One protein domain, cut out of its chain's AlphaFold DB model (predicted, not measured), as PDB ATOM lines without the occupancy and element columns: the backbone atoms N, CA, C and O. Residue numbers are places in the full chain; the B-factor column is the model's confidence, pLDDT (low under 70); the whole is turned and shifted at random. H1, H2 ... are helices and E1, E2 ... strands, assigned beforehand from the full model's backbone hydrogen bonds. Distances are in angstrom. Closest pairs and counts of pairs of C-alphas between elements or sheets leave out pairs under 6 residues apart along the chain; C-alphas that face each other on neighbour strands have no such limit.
ATOM      1  N   LEU A  29     -65.580  25.509   1.889       83.38
ATOM      2  CA  LEU A  29     -64.399  26.360   1.731       83.38
ATOM      3  C   LEU A  29     -63.163  25.545   1.355       83.38
ATOM      4  O   LEU A  29     -62.428  25.970   0.469       83.38
ATOM      5  N   ASP A  30     -62.968  24.392   1.989       85.69
ATOM      6  CA  ASP A  30     -61.850  23.494   1.706       85.69
ATOM      7  C   ASP A  30     -61.982  22.872   0.303       85.69
ATOM      8  O   ASP A  30     -61.023  22.876  -0.461       85.69
ATOM      9  N   GLU A  31     -63.182  22.445  -0.105       88.44
ATOM     10  CA  GLU A  31     -63.446  21.964  -1.473       88.44
ATOM     11  C   GLU A  31     -63.157  23.054  -2.516       88.44
ATOM     12  O   GLU A  31     -62.484  22.811  -3.518       88.44
ATOM     13  N   ARG A  32     -63.596  24.295  -2.263       88.50
ATOM     14  CA  ARG A  32     -63.303  25.430  -3.152       88.50
ATOM     15  C   ARG A  32     -61.823  25.788  -3.190       88.50
ATOM     16  O   ARG A  32     -61.330  26.188  -4.245       88.50
ATOM     17  N   SER A  33     -61.124  25.725  -2.056       88.31
ATOM     18  CA  SER A  33     -59.695  26.035  -2.008       88.31
ATOM     19  C   SER A  33     -58.894  24.987  -2.774       88.31
ATOM     20  O   SER A  33     -57.997  25.339  -3.540       88.31
ATOM     21  N   GLU A  34     -59.277  23.719  -2.651       91.44
ATOM     22  CA  GLU A  34     -58.697  22.623  -3.406       91.44
ATOM     23  C   GLU A  34     -58.946  22.773  -4.915       91.44
ATOM     24  O   GLU A  34     -57.997  22.710  -5.699       91.44
ATOM     25  N   GLU A  35     -60.184  23.054  -5.341       93.19
ATOM     26  CA  GLU A  35     -60.514  23.322  -6.751       93.19
ATOM     27  C   GLU A  35     -59.701  24.495  -7.321       93.19
ATOM     28  O   GLU A  35     -59.130  24.391  -8.410       93.19
ATOM     29  N   ALA A  36     -59.567  25.586  -6.561       91.94
ATOM     30  CA  ALA A  36     -58.759  26.732  -6.965       91.94
ATOM     31  C   ALA A  36     -57.274  26.366  -7.147       91.94
ATOM     32  O   ALA A  36     -56.627  26.859  -8.078       91.94
ATOM     33  N   VAL A  37     -56.734  25.489  -6.291       94.44
ATOM     34  CA  VAL A  37     -55.362  24.976  -6.415       94.44
ATOM     35  C   VAL A  37     -55.223  24.044  -7.619       94.44
ATOM     36  O   VAL A  37     -54.244  24.169  -8.352       94.44
ATOM     37  N   ARG A  38     -56.200  23.168  -7.893       95.44
ATOM     38  CA  ARG A  38     -56.203  22.318  -9.101       95.44
ATOM     39  C   ARG A  38     -56.140  23.163 -10.375       95.44
ATOM     40  O   ARG A  38     -55.336  22.883 -11.268       95.44
ATOM     41  N   ASP A  39     -56.930  24.230 -10.444       94.38
ATOM     42  CA  ASP A  39     -56.906  25.155 -11.578       94.38
ATOM     43  C   ASP A  39     -55.604  25.961 -11.657       94.38
ATOM     44  O   ASP A  39     -55.099  26.213 -12.755       94.38
ATOM     45  N   ALA A  40     -55.031  26.348 -10.514       94.25
ATOM     46  CA  ALA A  40     -53.724  26.999 -10.469       94.25
ATOM     47  C   ALA A  40     -52.621  26.083 -11.011       94.25
ATOM     48  O   ALA A  40     -51.893  26.503 -11.902       94.25
ATOM     49  N   LEU A  41     -52.569  24.819 -10.586       95.69
ATOM     50  CA  LEU A  41     -51.577  23.848 -11.061       95.69
ATOM     51  C   LEU A  41     -51.668  23.604 -12.570       95.69
ATOM     52  O   LEU A  41     -50.648  23.482 -13.249       95.69
ATOM     53  N   ARG A  42     -52.886  23.573 -13.124       92.56
ATOM     54  CA  ARG A  42     -53.080  23.479 -14.578       92.56
ATOM     55  C   ARG A  42     -52.468  24.676 -15.299       92.56
ATOM     56  O   ARG A  42     -51.797  24.476 -16.310       92.56
ATOM     57  N   ARG A  43     -52.673  25.896 -14.789       94.12
ATOM     58  CA  ARG A  43     -52.067  27.122 -15.338       94.12
ATOM     59  C   ARG A  43     -50.550  27.121 -15.184       94.12
ATOM     60  O   ARG A  43     -49.860  27.356 -16.170       94.12
ATOM     61  N   ASP A  44     -50.046  26.786 -14.000       95.00
ATOM     62  CA  ASP A  44     -48.611  26.751 -13.715       95.00
ATOM     63  C   ASP A  44     -47.876  25.774 -14.625       95.00
ATOM     64  O   ASP A  44     -46.766  26.060 -15.057       95.00
ATOM     65  N   ARG A  45     -48.485  24.624 -14.954       93.56
ATOM     66  CA  ARG A  45     -47.895  23.677 -15.907       93.56
ATOM     67  C   ARG A  45     -47.688  24.330 -17.269       93.56
ATOM     68  O   ARG A  45     -46.585  24.271 -17.802       93.56
ATOM     69  N   PHE A  46     -48.728  24.958 -17.819       93.00
ATOM     70  CA  PHE A  46     -48.615  25.650 -19.105       93.00
ATOM     71  C   PHE A  46     -47.591  26.788 -19.049       93.00
ATOM     72  O   PHE A  46     -46.831  26.980 -19.997       93.00
ATOM     73  N   GLU A  47     -47.544  27.522 -17.938       94.38
ATOM     74  CA  GLU A  47     -46.563  28.580 -17.725       94.38
ATOM     75  C   GLU A  47     -45.134  28.023 -17.660       94.38
ATOM     76  O   GLU A  47     -44.249  28.539 -18.343       94.38
ATOM     77  N   LEU A  48     -44.908  26.930 -16.927       94.25
ATOM     78  CA  LEU A  48     -43.611  26.265 -16.849       94.25
ATOM     79  C   LEU A  48     -43.156  25.771 -18.222       94.25
ATOM     80  O   LEU A  48     -42.025  26.033 -18.619       94.25
ATOM     81  N   GLU A  49     -44.031  25.098 -18.971       92.25
ATOM     82  CA  GLU A  49     -43.737  24.639 -20.332       92.25
ATOM     83  C   GLU A  49     -43.350  25.807 -21.244       92.25
ATOM     84  O   GLU A  49     -42.377  25.714 -21.997       92.25
ATOM     85  N   ALA A  50     -44.072  26.927 -21.157       93.00
ATOM     86  CA  ALA A  50     -43.770  28.129 -21.923       93.00
ATOM     87  C   ALA A  50     -42.421  28.747 -21.519       93.00
ATOM     88  O   ALA A  50     -41.626  29.091 -22.396       93.00
ATOM     89  N   ALA A 193     -34.082  24.922 -10.501       95.31
ATOM     90  CA  ALA A 193     -35.401  24.806  -9.879       95.31
ATOM     91  C   ALA A 193     -35.773  26.071  -9.081       95.31
ATOM     92  O   ALA A 193     -36.901  26.552  -9.178       95.31
ATOM     93  N   GLN A 194     -34.821  26.668  -8.356       93.19
ATOM     94  CA  GLN A 194     -35.044  27.886  -7.572       93.19
ATOM     95  C   GLN A 194     -35.351  29.104  -8.446       93.19
ATOM     96  O   GLN A 194     -36.164  29.944  -8.059       93.19
ATOM     97  N   LEU A 195     -34.728  29.198  -9.625       90.88
ATOM     98  CA  LEU A 195     -35.043  30.238 -10.604       90.88
ATOM     99  C   LEU A 195     -36.490  30.122 -11.103       90.88
ATOM    100  O   LEU A 195     -37.134  31.146 -11.330       90.88
ATOM    101  N   LEU A 196     -37.012  28.899 -11.236       92.69
ATOM    102  CA  LEU A 196     -38.381  28.627 -11.689       92.69
ATOM    103  C   LEU A 196     -39.433  28.797 -10.584       92.69
ATOM    104  O   LEU A 196     -40.503  29.331 -10.856       92.69
ATOM    105  N   ALA A 197     -39.122  28.402  -9.349       91.62
ATOM    106  CA  ALA A 197     -39.981  28.600  -8.173       91.62
ATOM    107  C   ALA A 197     -39.935  30.045  -7.620       91.62
ATOM    108  O   ALA A 197     -40.558  30.369  -6.607       91.62
ATOM    109  N   GLY A 198     -39.140  30.920  -8.245       86.50
ATOM    110  CA  GLY A 198     -38.968  32.307  -7.831       86.50
ATOM    111  C   GLY A 198     -40.198  33.192  -8.096       86.50
ATOM    112  O   GLY A 198     -41.062  32.857  -8.905       86.50
ATOM    113  N   PRO A 199     -40.251  34.391  -7.484       81.25
ATOM    114  CA  PRO A 199     -41.405  35.297  -7.568       81.25
ATOM    115  C   PRO A 199     -41.695  35.827  -8.983       81.25
ATOM    116  O   PRO A 199     -42.804  36.272  -9.251       81.25
ATOM    117  N   ASN A 200     -40.713  35.778  -9.891       84.38
ATOM    118  CA  ASN A 200     -40.820  36.274 -11.272       84.38
ATOM    119  C   ASN A 200     -41.157  35.169 -12.296       84.38
ATOM    120  O   ASN A 200     -41.001  35.371 -13.506       84.38
ATOM    121  N   ARG A 201     -41.488  33.975 -11.805       88.81
ATOM    122  CA  ARG A 201     -41.844  32.785 -12.578       88.81
ATOM    123  C   ARG A 201     -43.075  32.176 -11.903       88.81
ATOM    124  O   ARG A 201     -44.092  32.849 -11.806       88.81
ATOM    125  N   ILE A 202     -42.979  30.966 -11.357       91.44
ATOM    126  CA  ILE A 202     -44.127  30.258 -10.790       91.44
ATOM    127  C   ILE A 202     -44.261  30.597  -9.304       91.44
ATOM    128  O   ILE A 202     -43.824  29.862  -8.417       91.44
ATOM    129  N   ALA A 203     -44.856  31.754  -9.027       88.50
ATOM    130  CA  ALA A 203     -44.997  32.261  -7.671       88.50
ATOM    131  C   ALA A 203     -45.883  31.351  -6.793       88.50
ATOM    132  O   ALA A 203     -47.019  31.006  -7.141       88.50
ATOM    133  N   GLY A 204     -45.368  31.000  -5.610       89.69
ATOM    134  CA  GLY A 204     -46.103  30.226  -4.606       89.69
ATOM    135  C   GLY A 204     -46.244  28.733  -4.922       89.69
ATOM    136  O   GLY A 204     -47.097  28.082  -4.320       89.69
ATOM    137  N   ALA A 205     -45.447  28.193  -5.852       94.19
ATOM    138  CA  ALA A 205     -45.359  26.758  -6.117       94.19
ATOM    139  C   ALA A 205     -43.932  26.231  -5.904       94.19
ATOM    140  O   ALA A 205     -42.949  26.898  -6.228       94.19
ATOM    141  N   SER A 206     -43.825  25.020  -5.366       95.75
ATOM    142  CA  SER A 206     -42.585  24.250  -5.365       95.75
ATOM    143  C   SER A 206     -42.404  23.586  -6.728       95.75
ATOM    144  O   SER A 206     -43.360  23.055  -7.296       95.75
ATOM    145  N   VAL A 207     -41.179  23.587  -7.244       97.12
ATOM    146  CA  VAL A 207     -40.831  22.960  -8.527       97.12
ATOM    147  C   VAL A 207     -39.814  21.856  -8.271       97.12
ATOM    148  O   VAL A 207     -38.793  22.090  -7.626       97.12
ATOM    149  N   GLY A 208     -40.085  20.657  -8.775       97.12
ATOM    150  CA  GLY A 208     -39.187  19.506  -8.719       97.12
ATOM    151  C   GLY A 208     -38.884  18.967 -10.112       97.12
ATOM    152  O   GLY A 208     -39.723  19.042 -11.000       97.12
ATOM    153  N   PHE A 209     -37.701  18.397 -10.299       97.25
ATOM    154  CA  PHE A 209     -37.312  17.627 -11.474       97.25
ATOM    155  C   PHE A 209     -36.938  16.218 -11.050       97.25
ATOM    156  O   PHE A 209     -36.244  16.017 -10.049       97.25
ATOM    157  N   PHE A 210     -37.395  15.248 -11.828       96.38
ATOM    158  CA  PHE A 210     -37.251  13.842 -11.496       96.38
ATOM    159  C   PHE A 210     -36.773  13.011 -12.678       96.38
ATOM    160  O   PHE A 210     -36.904  13.409 -13.836       96.38
ATOM    161  N   ARG A 211     -36.203  11.849 -12.361       94.75
ATOM    162  CA  ARG A 211     -35.810  10.812 -13.310       94.75
ATOM    163  C   ARG A 211     -36.193   9.461 -12.726       94.75
ATOM    164  O   ARG A 211     -35.618   9.041 -11.722       94.75
ATOM    165  N   GLY A 212     -37.146   8.782 -13.356       92.81
ATOM    166  CA  GLY A 212     -37.782   7.642 -12.701       92.81
ATOM    167  C   GLY A 212     -38.330   8.081 -11.329       92.81
ATOM    168  O   GLY A 212     -38.751   9.229 -11.202       92.81
ATOM    169  N   PRO A 213     -38.277   7.248 -10.282       93.19
ATOM    170  CA  PRO A 213     -38.829   7.589  -8.968       93.19
ATOM    171  C   PRO A 213     -37.960   8.556  -8.139       93.19
ATOM    172  O   PRO A 213     -38.283   8.846  -6.990       93.19
ATOM    173  N   GLU A 214     -36.850   9.055  -8.686       94.56
ATOM    174  CA  GLU A 214     -35.907   9.909  -7.965       94.56
ATOM    175  C   GLU A 214     -36.087  11.383  -8.350       94.56
ATOM    176  O   GLU A 214     -35.924  11.760  -9.513       94.56
ATOM    177  N   VAL A 215     -36.359  12.241  -7.364       97.06
ATOM    178  CA  VAL A 215     -36.284  13.700  -7.529       97.06
ATOM    179  C   VAL A 215     -34.827  14.127  -7.356       97.06
ATOM    180  O   VAL A 215     -34.290  14.042  -6.254       97.06
ATOM    181  N   PHE A 216     -34.185  14.591  -8.430       95.81
ATOM    182  CA  PHE A 216     -32.760  14.959  -8.423       95.81
ATOM    183  C   PHE A 216     -32.521  16.464  -8.229       95.81
ATOM    184  O   PHE A 216     -31.426  16.878  -7.851       95.81
ATOM    185  N   ALA A 217     -33.533  17.297  -8.476       96.75
ATOM    186  CA  ALA A 217     -33.479  18.733  -8.234       96.75
ATOM    187  C   ALA A 217     -34.840  19.235  -7.762       96.75
ATOM    188  O   ALA A 217     -35.869  18.850  -8.308       96.75
ATOM    189  N   SER A 218     -34.867  20.111  -6.764       96.56
ATOM    190  CA  SER A 218     -36.107  20.736  -6.317       96.56
ATOM    191  C   SER A 218     -35.852  22.109  -5.710       96.56
ATOM    192  O   SER A 218     -34.741  22.412  -5.268       96.56
ATOM    193  N   ALA A 219     -36.886  22.939  -5.701       95.69
ATOM    194  CA  ALA A 219     -36.910  24.193  -4.975       95.69
ATOM    195  C   ALA A 219     -38.295  24.436  -4.389       95.69
ATOM    196  O   ALA A 219     -39.318  24.224  -5.042       95.69
ATOM    197  N   MET A 220     -38.306  24.903  -3.144       93.94
ATOM    198  CA  MET A 220     -39.533  25.256  -2.446       93.94
ATOM    199  C   MET A 220     -39.928  26.695  -2.764       93.94
ATOM    200  O   MET A 220     -39.070  27.575  -2.890       93.94
ATOM    201  N   ALA A 221     -41.233  26.946  -2.818       89.25
ATOM    202  CA  ALA A 221     -41.738  28.310  -2.794       89.25
ATOM    203  C   ALA A 221     -41.307  29.027  -1.502       89.25
ATOM    204  O   ALA A 221     -41.333  28.453  -0.410       89.25
ATOM    205  N   GLY A 222     -40.934  30.302  -1.623       85.12
ATOM    206  CA  GLY A 222     -40.641  31.141  -0.462       85.12
ATOM    207  C   GLY A 222     -41.882  31.322   0.416       85.12
ATOM    208  O   GLY A 222     -42.972  31.544  -0.105       85.12
ATOM    209  N   GLN A 223     -41.720  31.270   1.742       84.81
ATOM    210  CA  GLN A 223     -42.836  31.331   2.700       84.81
ATOM    211  C   GLN A 223     -43.707  32.591   2.544       84.81
ATOM    212  O   GLN A 223     -44.901  32.558   2.817       84.81
ATOM    213  N   GLU A 224     -43.117  33.690   2.073       84.50
ATOM    214  CA  GLU A 224     -43.795  34.965   1.808       84.50
ATOM    215  C   GLU A 224     -44.816  34.888   0.660       84.50
ATOM    216  O   GLU A 224     -45.715  35.719   0.580       84.50
ATOM    217  N   LEU A 225     -44.686  33.894  -0.225       83.88
ATOM    218  CA  LEU A 225     -45.547  33.681  -1.393       83.88
ATOM    219  C   LEU A 225     -46.681  32.681  -1.115       83.88
ATOM    220  O   LEU A 225     -47.472  32.391  -2.013       83.88
ATOM    221  N   LEU A 226     -46.739  32.112   0.093       85.81
ATOM    222  CA  LEU A 226     -47.685  31.061   0.454       85.81
ATOM    223  C   LEU A 226     -48.908  31.619   1.190       85.81
ATOM    224  O   LEU A 226     -48.796  32.603   1.928       85.81
ATOM    225  N   PRO A 227     -50.075  30.959   1.071       82.44
ATOM    226  CA  PRO A 227     -51.215  31.253   1.926       82.44
ATOM    227  C   PRO A 227     -50.866  31.125   3.424       82.44
ATOM    228  O   PRO A 227     -50.105  30.224   3.806       82.44
ATOM    229  N   PRO A 228     -51.438  31.966   4.306       78.94
ATOM    230  CA  PRO A 228     -51.216  31.870   5.746       78.94
ATOM    231  C   PRO A 228     -51.532  30.475   6.296       78.94
ATOM    232  O   PRO A 228     -52.534  29.869   5.930       78.94
ATOM    233  N   GLY A 229     -50.684  29.974   7.198       79.00
ATOM    234  CA  GLY A 229     -50.875  28.662   7.830       79.00
ATOM    235  C   GLY A 229     -50.520  27.462   6.947       79.00
ATOM    236  O   GLY A 229     -50.703  26.332   7.387       79.00
ATOM    237  N   THR A 230     -49.991  27.685   5.740       85.75
ATOM    238  CA  THR A 230     -49.522  26.612   4.854       85.75
ATOM    239  C   THR A 230     -47.998  26.525   4.800       85.75
ATOM    240  O   THR A 230     -47.283  27.498   5.064       85.75
ATOM    241  N   SER A 231     -47.495  25.344   4.446       88.88
ATOM    242  CA  SER A 231     -46.080  25.080   4.183       88.88
ATOM    243  C   SER A 231     -45.885  24.626   2.743       88.88
ATOM    244  O   SER A 231     -46.670  23.822   2.247       88.88
ATOM    245  N   ALA A 232     -44.830  25.108   2.084       91.31
ATOM    246  CA  ALA A 232     -44.489  24.659   0.740       91.31
ATOM    247  C   ALA A 232     -44.194  23.148   0.745       91.31
ATOM    248  O   ALA A 232     -43.434  22.697   1.612       91.31
ATOM    249  N   PRO A 233     -44.735  22.381  -0.218       94.00
ATOM    250  CA  PRO A 233     -44.382  20.978  -0.375       94.00
ATOM    251  C   PRO A 233     -42.879  20.803  -0.583       94.00
ATOM    252  O   PRO A 233     -42.254  21.557  -1.342       94.00
ATOM    253  N   ARG A 234     -42.305  19.818   0.108       94.06
ATOM    254  CA  ARG A 234     -40.874  19.505   0.084       94.06
ATOM    255  C   ARG A 234     -40.545  18.497  -1.011       94.06
ATOM    256  O   ARG A 234     -41.424  17.899  -1.624       94.06
ATOM    257  N   GLN A 235     -39.249  18.268  -1.213       95.25
ATOM    258  CA  GLN A 235     -38.754  17.245  -2.132       95.25
ATOM    259  C   GLN A 235     -39.327  15.855  -1.832       95.25
ATOM    260  O   GLN A 235     -39.791  15.187  -2.751       95.25
ATOM    261  N   ASP A 236     -39.334  15.452  -0.559       95.31
ATOM    262  CA  ASP A 236     -39.833  14.137  -0.138       95.31
ATOM    263  C   ASP A 236     -41.334  13.985  -0.417       95.31
ATOM    264  O   ASP A 236     -41.786  12.916  -0.824       95.31
ATOM    265  N   ASP A 237     -42.095  15.076  -0.283       95.19
ATOM    266  CA  ASP A 237     -43.530  15.094  -0.572       95.19
ATOM    267  C   ASP A 237     -43.786  14.882  -2.064       95.19
ATOM    268  O   ASP A 237     -44.641  14.087  -2.441       95.19
ATOM    269  N   ILE A 238     -43.002  15.560  -2.913       96.25
ATOM    270  CA  ILE A 238     -43.067  15.433  -4.375       96.25
ATOM    271  C   ILE A 238     -42.634  14.032  -4.828       96.25
ATOM    272  O   ILE A 238     -43.200  13.504  -5.787       96.25
ATOM    273  N   ALA A 239     -41.640  13.437  -4.163       96.50
ATOM    274  CA  ALA A 239     -41.105  12.120  -4.496       96.50
ATOM    275  C   ALA A 239     -42.047  10.975  -4.091       96.50
ATOM    276  O   ALA A 239     -42.122   9.972  -4.795       96.50
ATOM    277  N   ALA A 240     -42.790  11.117  -2.990       96.06
ATOM    278  CA  ALA A 240     -43.610  10.046  -2.426       96.06
ATOM    279  C   ALA A 240     -44.616   9.396  -3.406       96.06
ATOM    280  O   ALA A 240     -44.646   8.167  -3.473       96.06
ATOM    281  N   PRO A 241     -45.422  10.141  -4.191       95.00
ATOM    282  CA  PRO A 241     -46.369   9.526  -5.127       95.00
ATOM    283  C   PRO A 241     -45.729   9.126  -6.468       95.00
ATOM    284  O   PRO A 241     -46.404   8.548  -7.322       95.00
ATOM    285  N   LEU A 242     -44.449   9.437  -6.689       94.31
ATOM    286  CA  LEU A 242     -43.841   9.456  -8.017       94.31
ATOM    287  C   LEU A 242     -43.788   8.074  -8.685       94.31
ATOM    288  O   LEU A 242     -44.037   7.979  -9.882       94.31
ATOM    289  N   GLU A 243     -43.554   6.999  -7.924       92.38
ATOM    290  CA  GLU A 243     -43.613   5.625  -8.450       92.38
ATOM    291  C   GLU A 243     -44.981   5.299  -9.066       92.38
ATOM    292  O   GLU A 243     -45.062   4.728 -10.153       92.38
ATOM    293  N   THR A 244     -46.060   5.705  -8.393       91.75
ATOM    294  CA  THR A 244     -47.432   5.475  -8.872       91.75
ATOM    295  C   THR A 244     -47.764   6.403 -10.038       91.75
ATOM    296  O   THR A 244     -48.351   5.973 -11.030       91.75
ATOM    297  N   VAL A 245     -47.353   7.669  -9.950       92.69
ATOM    298  CA  VAL A 245     -47.626   8.673 -10.982       92.69
ATOM    299  C   VAL A 245     -46.895   8.356 -12.286       92.69
ATOM    300  O   VAL A 245     -47.470   8.535 -13.350       92.69
ATOM    301  N   ILE A 246     -45.669   7.832 -12.246       91.62
ATOM    302  CA  ILE A 246     -44.927   7.459 -13.463       91.62
ATOM    303  C   ILE A 246     -45.625   6.347 -14.238       91.62
ATOM    304  O   ILE A 246     -45.640   6.385 -15.467       91.62
ATOM    305  N   ALA A 247     -46.234   5.386 -13.540       88.19
ATOM    306  CA  ALA A 247     -47.038   4.361 -14.194       88.19
ATOM    307  C   ALA A 247     -48.241   4.979 -14.931       88.19
ATOM    308  O   ALA A 247     -48.535   4.578 -16.051       88.19
ATOM    309  N   GLN A 248     -48.878   6.002 -14.350       86.38
ATOM    310  CA  GLN A 248     -49.990   6.732 -14.976       86.38
ATOM    311  C   GLN A 248     -49.525   7.639 -16.128       86.38
ATOM    312  O   GLN A 248     -50.193   7.727 -17.152       86.38
ATOM    313  N   LEU A 249     -48.357   8.277 -16.000       86.38
ATOM    314  CA  LEU A 249     -47.745   9.099 -17.052       86.38
ATOM    315  C   LEU A 249     -47.344   8.285 -18.293       86.38
ATOM    316  O   LEU A 249     -47.178   8.835 -19.376       86.38
ATOM    317  N   ALA A 250     -47.161   6.971 -18.165       74.94
ATOM    318  CA  ALA A 250     -46.938   6.117 -19.329       74.94
ATOM    319  C   ALA A 250     -48.203   5.977 -20.201       74.94
ATOM    320  O   ALA A 250     -48.096   5.654 -21.383       74.94
ATOM    321  N   GLU A 251     -49.388   6.233 -19.634       68.06
ATOM    322  CA  GLU A 251     -50.682   6.184 -20.329       68.06
ATOM    323  C   GLU A 251     -51.078   7.545 -20.940       68.06
ATOM    324  O   GLU A 251     -51.963   7.602 -21.794       68.06
ATOM    325  N   GLY A 252     -50.404   8.638 -20.555       68.06
ATOM    326  CA  GLY A 252     -50.587   9.976 -21.123       68.06
ATOM    327  C   GLY A 252     -49.555  10.987 -20.610       68.06
ATOM    328  O   GLY A 252     -49.011  10.833 -19.529       68.06
ATOM    329  N   ASP A 253     -49.312  12.072 -21.345       76.19
ATOM    330  CA  ASP A 253     -48.136  12.947 -21.130       76.19
ATOM    331  C   ASP A 253     -48.038  13.651 -19.758       76.19
ATOM    332  O   ASP A 253     -47.012  14.253 -19.435       76.19
ATOM    333  N   ARG A 254     -49.118  13.643 -18.968       87.19
ATOM    334  CA  ARG A 254     -49.303  14.446 -17.749       87.19
ATOM    335  C   ARG A 254     -50.174  13.718 -16.729       87.19
ATOM    336  O   ARG A 254     -51.100  13.005 -17.106       87.19
ATOM    337  N   SER A 255     -49.934  13.972 -15.448       92.19
ATOM    338  CA  SER A 255     -50.806  13.495 -14.378       92.19
ATOM    339  C   SER A 255     -51.976  14.458 -14.162       92.19
ATOM    340  O   SER A 255     -51.859  15.671 -14.383       92.19
ATOM    341  N   GLU A 256     -53.093  13.938 -13.659       90.50
ATOM    342  CA  GLU A 256     -54.043  14.781 -12.931       90.50
ATOM    343  C   GLU A 256     -53.402  15.271 -11.615       90.50
ATOM    344  O   GLU A 256     -52.370  14.731 -11.195       90.50
ATOM    345  N   PRO A 257     -53.949  16.322 -10.973       93.19
ATOM    346  CA  PRO A 257     -53.478  16.759  -9.666       93.19
ATOM    347  C   PRO A 257     -53.540  15.620  -8.638       93.19
ATOM    348  O   PRO A 257     -54.615  15.098  -8.351       93.19
ATOM    349  N   THR A 258     -52.386  15.263  -8.080       93.56
ATOM    350  CA  THR A 258     -52.209  14.183  -7.105       93.56
ATOM    351  C   THR A 258     -52.000  14.761  -5.710       93.56
ATOM    352  O   THR A 258     -51.261  15.732  -5.544       93.56
ATOM    353  N   GLU A 259     -52.627  14.154  -4.706       93.88
ATOM    354  CA  GLU A 259     -52.473  14.533  -3.298       93.88
ATOM    355  C   GLU A 259     -51.066  14.243  -2.765       93.88
ATOM    356  O   GLU A 259     -50.462  13.208  -3.061       93.88
ATOM    357  N   LEU A 260     -50.551  15.172  -1.957       94.44
ATOM    358  CA  LEU A 260     -49.234  15.077  -1.329       94.44
ATOM    359  C   LEU A 260     -49.347  14.680   0.154       94.44
ATOM    360  O   LEU A 260     -50.290  15.105   0.826       94.44
ATOM    361  N   PRO A 261     -48.364  13.945   0.716       89.50
ATOM    362  CA  PRO A 261     -48.425  13.461   2.102       89.50
ATOM    363  C   PRO A 261     -48.563  14.556   3.171       89.50
ATOM    364  O   PRO A 261     -49.225  14.354   4.186       89.50
ATOM    365  N   THR A 262     -47.934  15.715   2.963       82.06
ATOM    366  CA  THR A 262     -47.951  16.861   3.895       82.06
ATOM    367  C   THR A 262     -49.104  17.831   3.643       82.06
ATOM    368  O   THR A 262     -49.171  18.889   4.273       82.06
ATOM    369  N   GLY A 263     -50.038  17.460   2.764       85.56
ATOM    370  CA  GLY A 263     -51.094  18.330   2.274       85.56
ATOM    371  C   GLY A 263     -50.642  19.143   1.064       85.56
ATOM    372  O   GLY A 263     -49.476  19.507   0.910       85.56
ATOM    373  N   GLY A 264     -51.590  19.430   0.178       92.00
ATOM    374  CA  GLY A 264     -51.301  20.035  -1.114       92.00
ATOM    375  C   GLY A 264     -51.516  19.083  -2.276       92.00
ATOM    376  O   GLY A 264     -51.833  17.906  -2.108       92.00
ATOM    377  N   LEU A 265     -51.344  19.636  -3.466       95.94
ATOM    378  CA  LEU A 265     -51.530  18.943  -4.727       95.94
ATOM    379  C   LEU A 265     -50.303  19.154  -5.607       95.94
ATOM    380  O   LEU A 265     -49.690  20.228  -5.580       95.94
ATOM    381  N   ALA A 266     -49.975  18.152  -6.416       96.69
ATOM    382  CA  ALA A 266     -48.932  18.242  -7.424       96.69
ATOM    383  C   ALA A 266     -49.392  17.733  -8.788       96.69
ATOM    384  O   ALA A 266     -50.180  16.798  -8.889       96.69
ATOM    385  N   VAL A 267     -48.863  18.341  -9.845       96.38
ATOM    386  CA  VAL A 267     -48.997  17.865 -11.225       96.38
ATOM    387  C   VAL A 267     -47.618  17.496 -11.748       96.38
ATOM    388  O   VAL A 267     -46.659  18.244 -11.555       96.38
ATOM    389  N   TYR A 268     -47.545  16.364 -12.439       96.25
ATOM    390  CA  TYR A 268     -46.326  15.800 -12.998       96.25
ATOM    391  C   TYR A 268     -46.438  15.723 -14.521       96.25
ATOM    392  O   TYR A 268     -47.528  15.537 -15.067       96.25
ATOM    393  N   SER A 269     -45.314  15.873 -15.214       95.06
ATOM    394  CA  SER A 269     -45.231  15.743 -16.671       95.06
ATOM    395  C   SER A 269     -43.824  15.334 -17.079       95.06
ATOM    396  O   SER A 269     -42.848  15.756 -16.450       95.06
ATOM    397  N   PHE A 270     -43.699  14.559 -18.154       93.75
ATOM    398  CA  PHE A 270     -42.391  14.334 -18.767       93.75
ATOM    399  C   PHE A 270     -41.908  15.584 -19.504       93.75
ATOM    400  O   PHE A 270     -42.703  16.416 -19.954       93.75
ATOM    401  N   VAL A 271     -40.585  15.729 -19.609       90.88
ATOM    402  CA  VAL A 271     -40.000  16.739 -20.494       90.88
ATOM    403  C   VAL A 271     -40.169  16.304 -21.944       90.88
ATOM    404  O   VAL A 271     -40.065  15.122 -22.270       90.88
ATOM    405  N   VAL A 272     -40.378  17.273 -22.829       83.56
ATOM    406  CA  VAL A 272     -40.382  17.023 -24.272       83.56
ATOM    407  C   VAL A 272     -38.959  16.687 -24.727       83.56
ATOM    408  O   VAL A 272     -38.005  17.349 -24.313       83.56
ATOM    409  N   GLY A 273     -38.825  15.685 -25.595       77.50
ATOM    410  CA  GLY A 273     -37.551  15.284 -26.189       77.50
ATOM    411  C   GLY A 273     -37.072  13.907 -25.736       77.50
ATOM    412  O   GLY A 273     -37.814  13.117 -25.150       77.50
ATOM    413  N   SER A 274     -35.810  13.604 -26.034       79.31
ATOM    414  CA  SER A 274     -35.258  12.252 -25.873       79.31
ATOM    415  C   SER A 274     -35.175  11.806 -24.407       79.31
ATOM    416  O   SER A 274     -35.419  10.638 -24.103       79.31
ATOM    417  N   ALA A 275     -34.929  12.729 -23.472       87.00
ATOM    418  CA  ALA A 275     -34.920  12.415 -22.041       87.00
ATOM    419  C   ALA A 275     -36.295  12.025 -21.469       87.00
ATOM    420  O   ALA A 275     -36.335  11.332 -20.451       87.00
ATOM    421  N   GLY A 276     -37.407  12.390 -22.119       86.00
ATOM    422  CA  GLY A 276     -38.739  11.928 -21.715       86.00
ATOM    423  C   GLY A 276     -38.859  10.400 -21.776       86.00
ATOM    424  O   GLY A 276     -39.409   9.783 -20.869       86.00
ATOM    425  N   GLN A 277     -38.216   9.762 -22.766       85.69
ATOM    426  CA  GLN A 277     -38.152   8.295 -22.878       85.69
ATOM    427  C   GLN A 277     -37.364   7.645 -21.732       85.69
ATOM    428  O   GLN A 277     -37.598   6.492 -21.383       85.69
ATOM    429  N   ALA A 278     -36.445   8.395 -21.121       89.12
ATOM    430  CA  ALA A 278     -35.707   7.990 -19.931       89.12
ATOM    431  C   ALA A 278     -36.414   8.407 -18.624       89.12
ATOM    432  O   ALA A 278     -35.774   8.479 -17.574       89.12
ATOM    433  N   GLN A 279     -37.722   8.690 -18.693       92.75
ATOM    434  CA  GLN A 279     -38.576   9.092 -17.573       92.75
ATOM    435  C   GLN A 279     -38.092  10.354 -16.853       92.75
ATOM    436  O   GLN A 279     -38.255  10.484 -15.638       92.75
ATOM    437  N   VAL A 280     -37.471  11.282 -17.586       94.50
ATOM    438  CA  VAL A 280     -37.147  12.606 -17.052       94.50
ATOM    439  C   VAL A 280     -38.379  13.491 -17.138       94.50
ATOM    440  O   VAL A 280     -39.011  13.610 -18.188       94.50
ATOM    441  N   GLY A 281     -38.706  14.143 -16.033       95.12
ATOM    442  CA  GLY A 281     -39.868  15.009 -15.941       95.12
ATOM    443  C   GLY A 281     -39.711  16.104 -14.903       95.12
ATOM    444  O   GLY A 281     -38.660  16.271 -14.278       95.12
ATOM    445  N   TYR A 282     -40.782  16.867 -14.740       96.19
ATOM    446  CA  TYR A 282     -40.910  17.883 -13.708       96.19
ATOM    447  C   TYR A 282     -42.242  17.746 -12.976       96.19
ATOM    448  O   TYR A 282     -43.224  17.219 -13.502       96.19
ATOM    449  N   ALA A 283     -42.260  18.255 -11.753       97.19
ATOM    450  CA  ALA A 283     -43.409  18.318 -10.880       97.19
ATOM    451  C   ALA A 283     -43.602  19.758 -10.403       97.19
ATOM    452  O   ALA A 283     -42.635  20.446 -10.067       97.19
ATOM    453  N   ILE A 284     -44.852  20.200 -10.352       97.06
ATOM    454  CA  ILE A 284     -45.243  21.477  -9.754       97.06
ATOM    455  C   ILE A 284     -46.168  21.151  -8.598       97.06
ATOM    456  O   ILE A 284     -47.157  20.452  -8.800       97.06
ATOM    457  N   ALA A 285     -45.853  21.651  -7.410       96.75
ATOM    458  CA  ALA A 285     -46.585  21.355  -6.191       96.75
ATOM    459  C   ALA A 285     -47.013  22.641  -5.479       96.75
ATOM    460  O   ALA A 285     -46.216  23.563  -5.297       96.75
ATOM    461  N   ARG A 286     -48.269  22.697  -5.037       95.56
ATOM    462  CA  ARG A 286     -48.819  23.809  -4.253       95.56
ATOM    463  C   ARG A 286     -49.475  23.286  -2.981       95.56
ATOM    464  O   ARG A 286     -50.133  22.247  -3.031       95.56
ATOM    465  N   PRO A 287     -49.361  24.003  -1.852       94.12
ATOM    466  CA  PRO A 287     -50.151  23.660  -0.686       94.12
ATOM    467  C   PRO A 287     -51.622  24.007  -0.913       94.12
ATOM    468  O   PRO A 287     -51.950  25.000  -1.566       94.12
TER     469      PRO A 287
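AT A GLANCE: This is residues 29 to 50 and 193 to 287 of the 626 residues of the protein "Outer membrane protein, OmpA/MotB family" of Sandaracinus amylolyticus (UniProt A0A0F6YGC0). A strongly twisted sheet of four strands is the middle of three layers: the long helix H1 runs along one face, over E4 and E3, and the shorter H4 runs across the opposite face. Small H2 is on H1's face, small H3 on H4's. The printed part has 117 residues with five named helices and four named strands, in chain order H1 H2 E1 E2 H3 H4 E3 H5 E4; the sheet, E2 E1 E4 E3, is antiparallel. The class is mixed; the whole is compact, radius of gyration of the C-alphas 13.1 A, spans 39 by 29 by 24 A.

HOW THE PARTS SIT: Start at inner strands E1, residues 206 to 211, and E4, residues 280 to 286: N 208 and O 283 are 2.9 A apart, within hydrogen-bond range. Edge strand E2, residues 214 to 219, forms a hairpin with E1, N 209 to O 217 being 2.7 A. Beside E4 find edge strand E3, residues 265 to 270, N 267 to O 284 being 2.9 A. H1, residues 29 to 50, has a height of 7.7 A over the sheet; its closest C-alphas to E3 are Leu 41 and Val 267, 6.5 A. H2, residues 193 to 196, only just lies over E2, with 3 C-alphas falling on it. On the opposite face, H4, residues 242 to 249, and H3, residues 235 to 239, meet only through their link. H5, residues 274 to 277, only grazes the sheet. Each O i to N i+4 pair is within range in H1 and H3, 3 of 4 in H4; H2 and H5 are too short for one.

IN THESE COORDINATES: Find C-alpha 29 at (-64.399, 26.360, 1.731); from there H1 runs 31.4 A. E4 runs 20.6 A to C-alpha 286 at (-48.819, 23.809, -4.253).

THE WHOLE: Residues 51 to 192 are cut out, C-alphas 50 and 193 being 15.0 A apart. Links E2 to H3 and H4 to E3 are long. Residues 251 to 252 are under pLDDT 70.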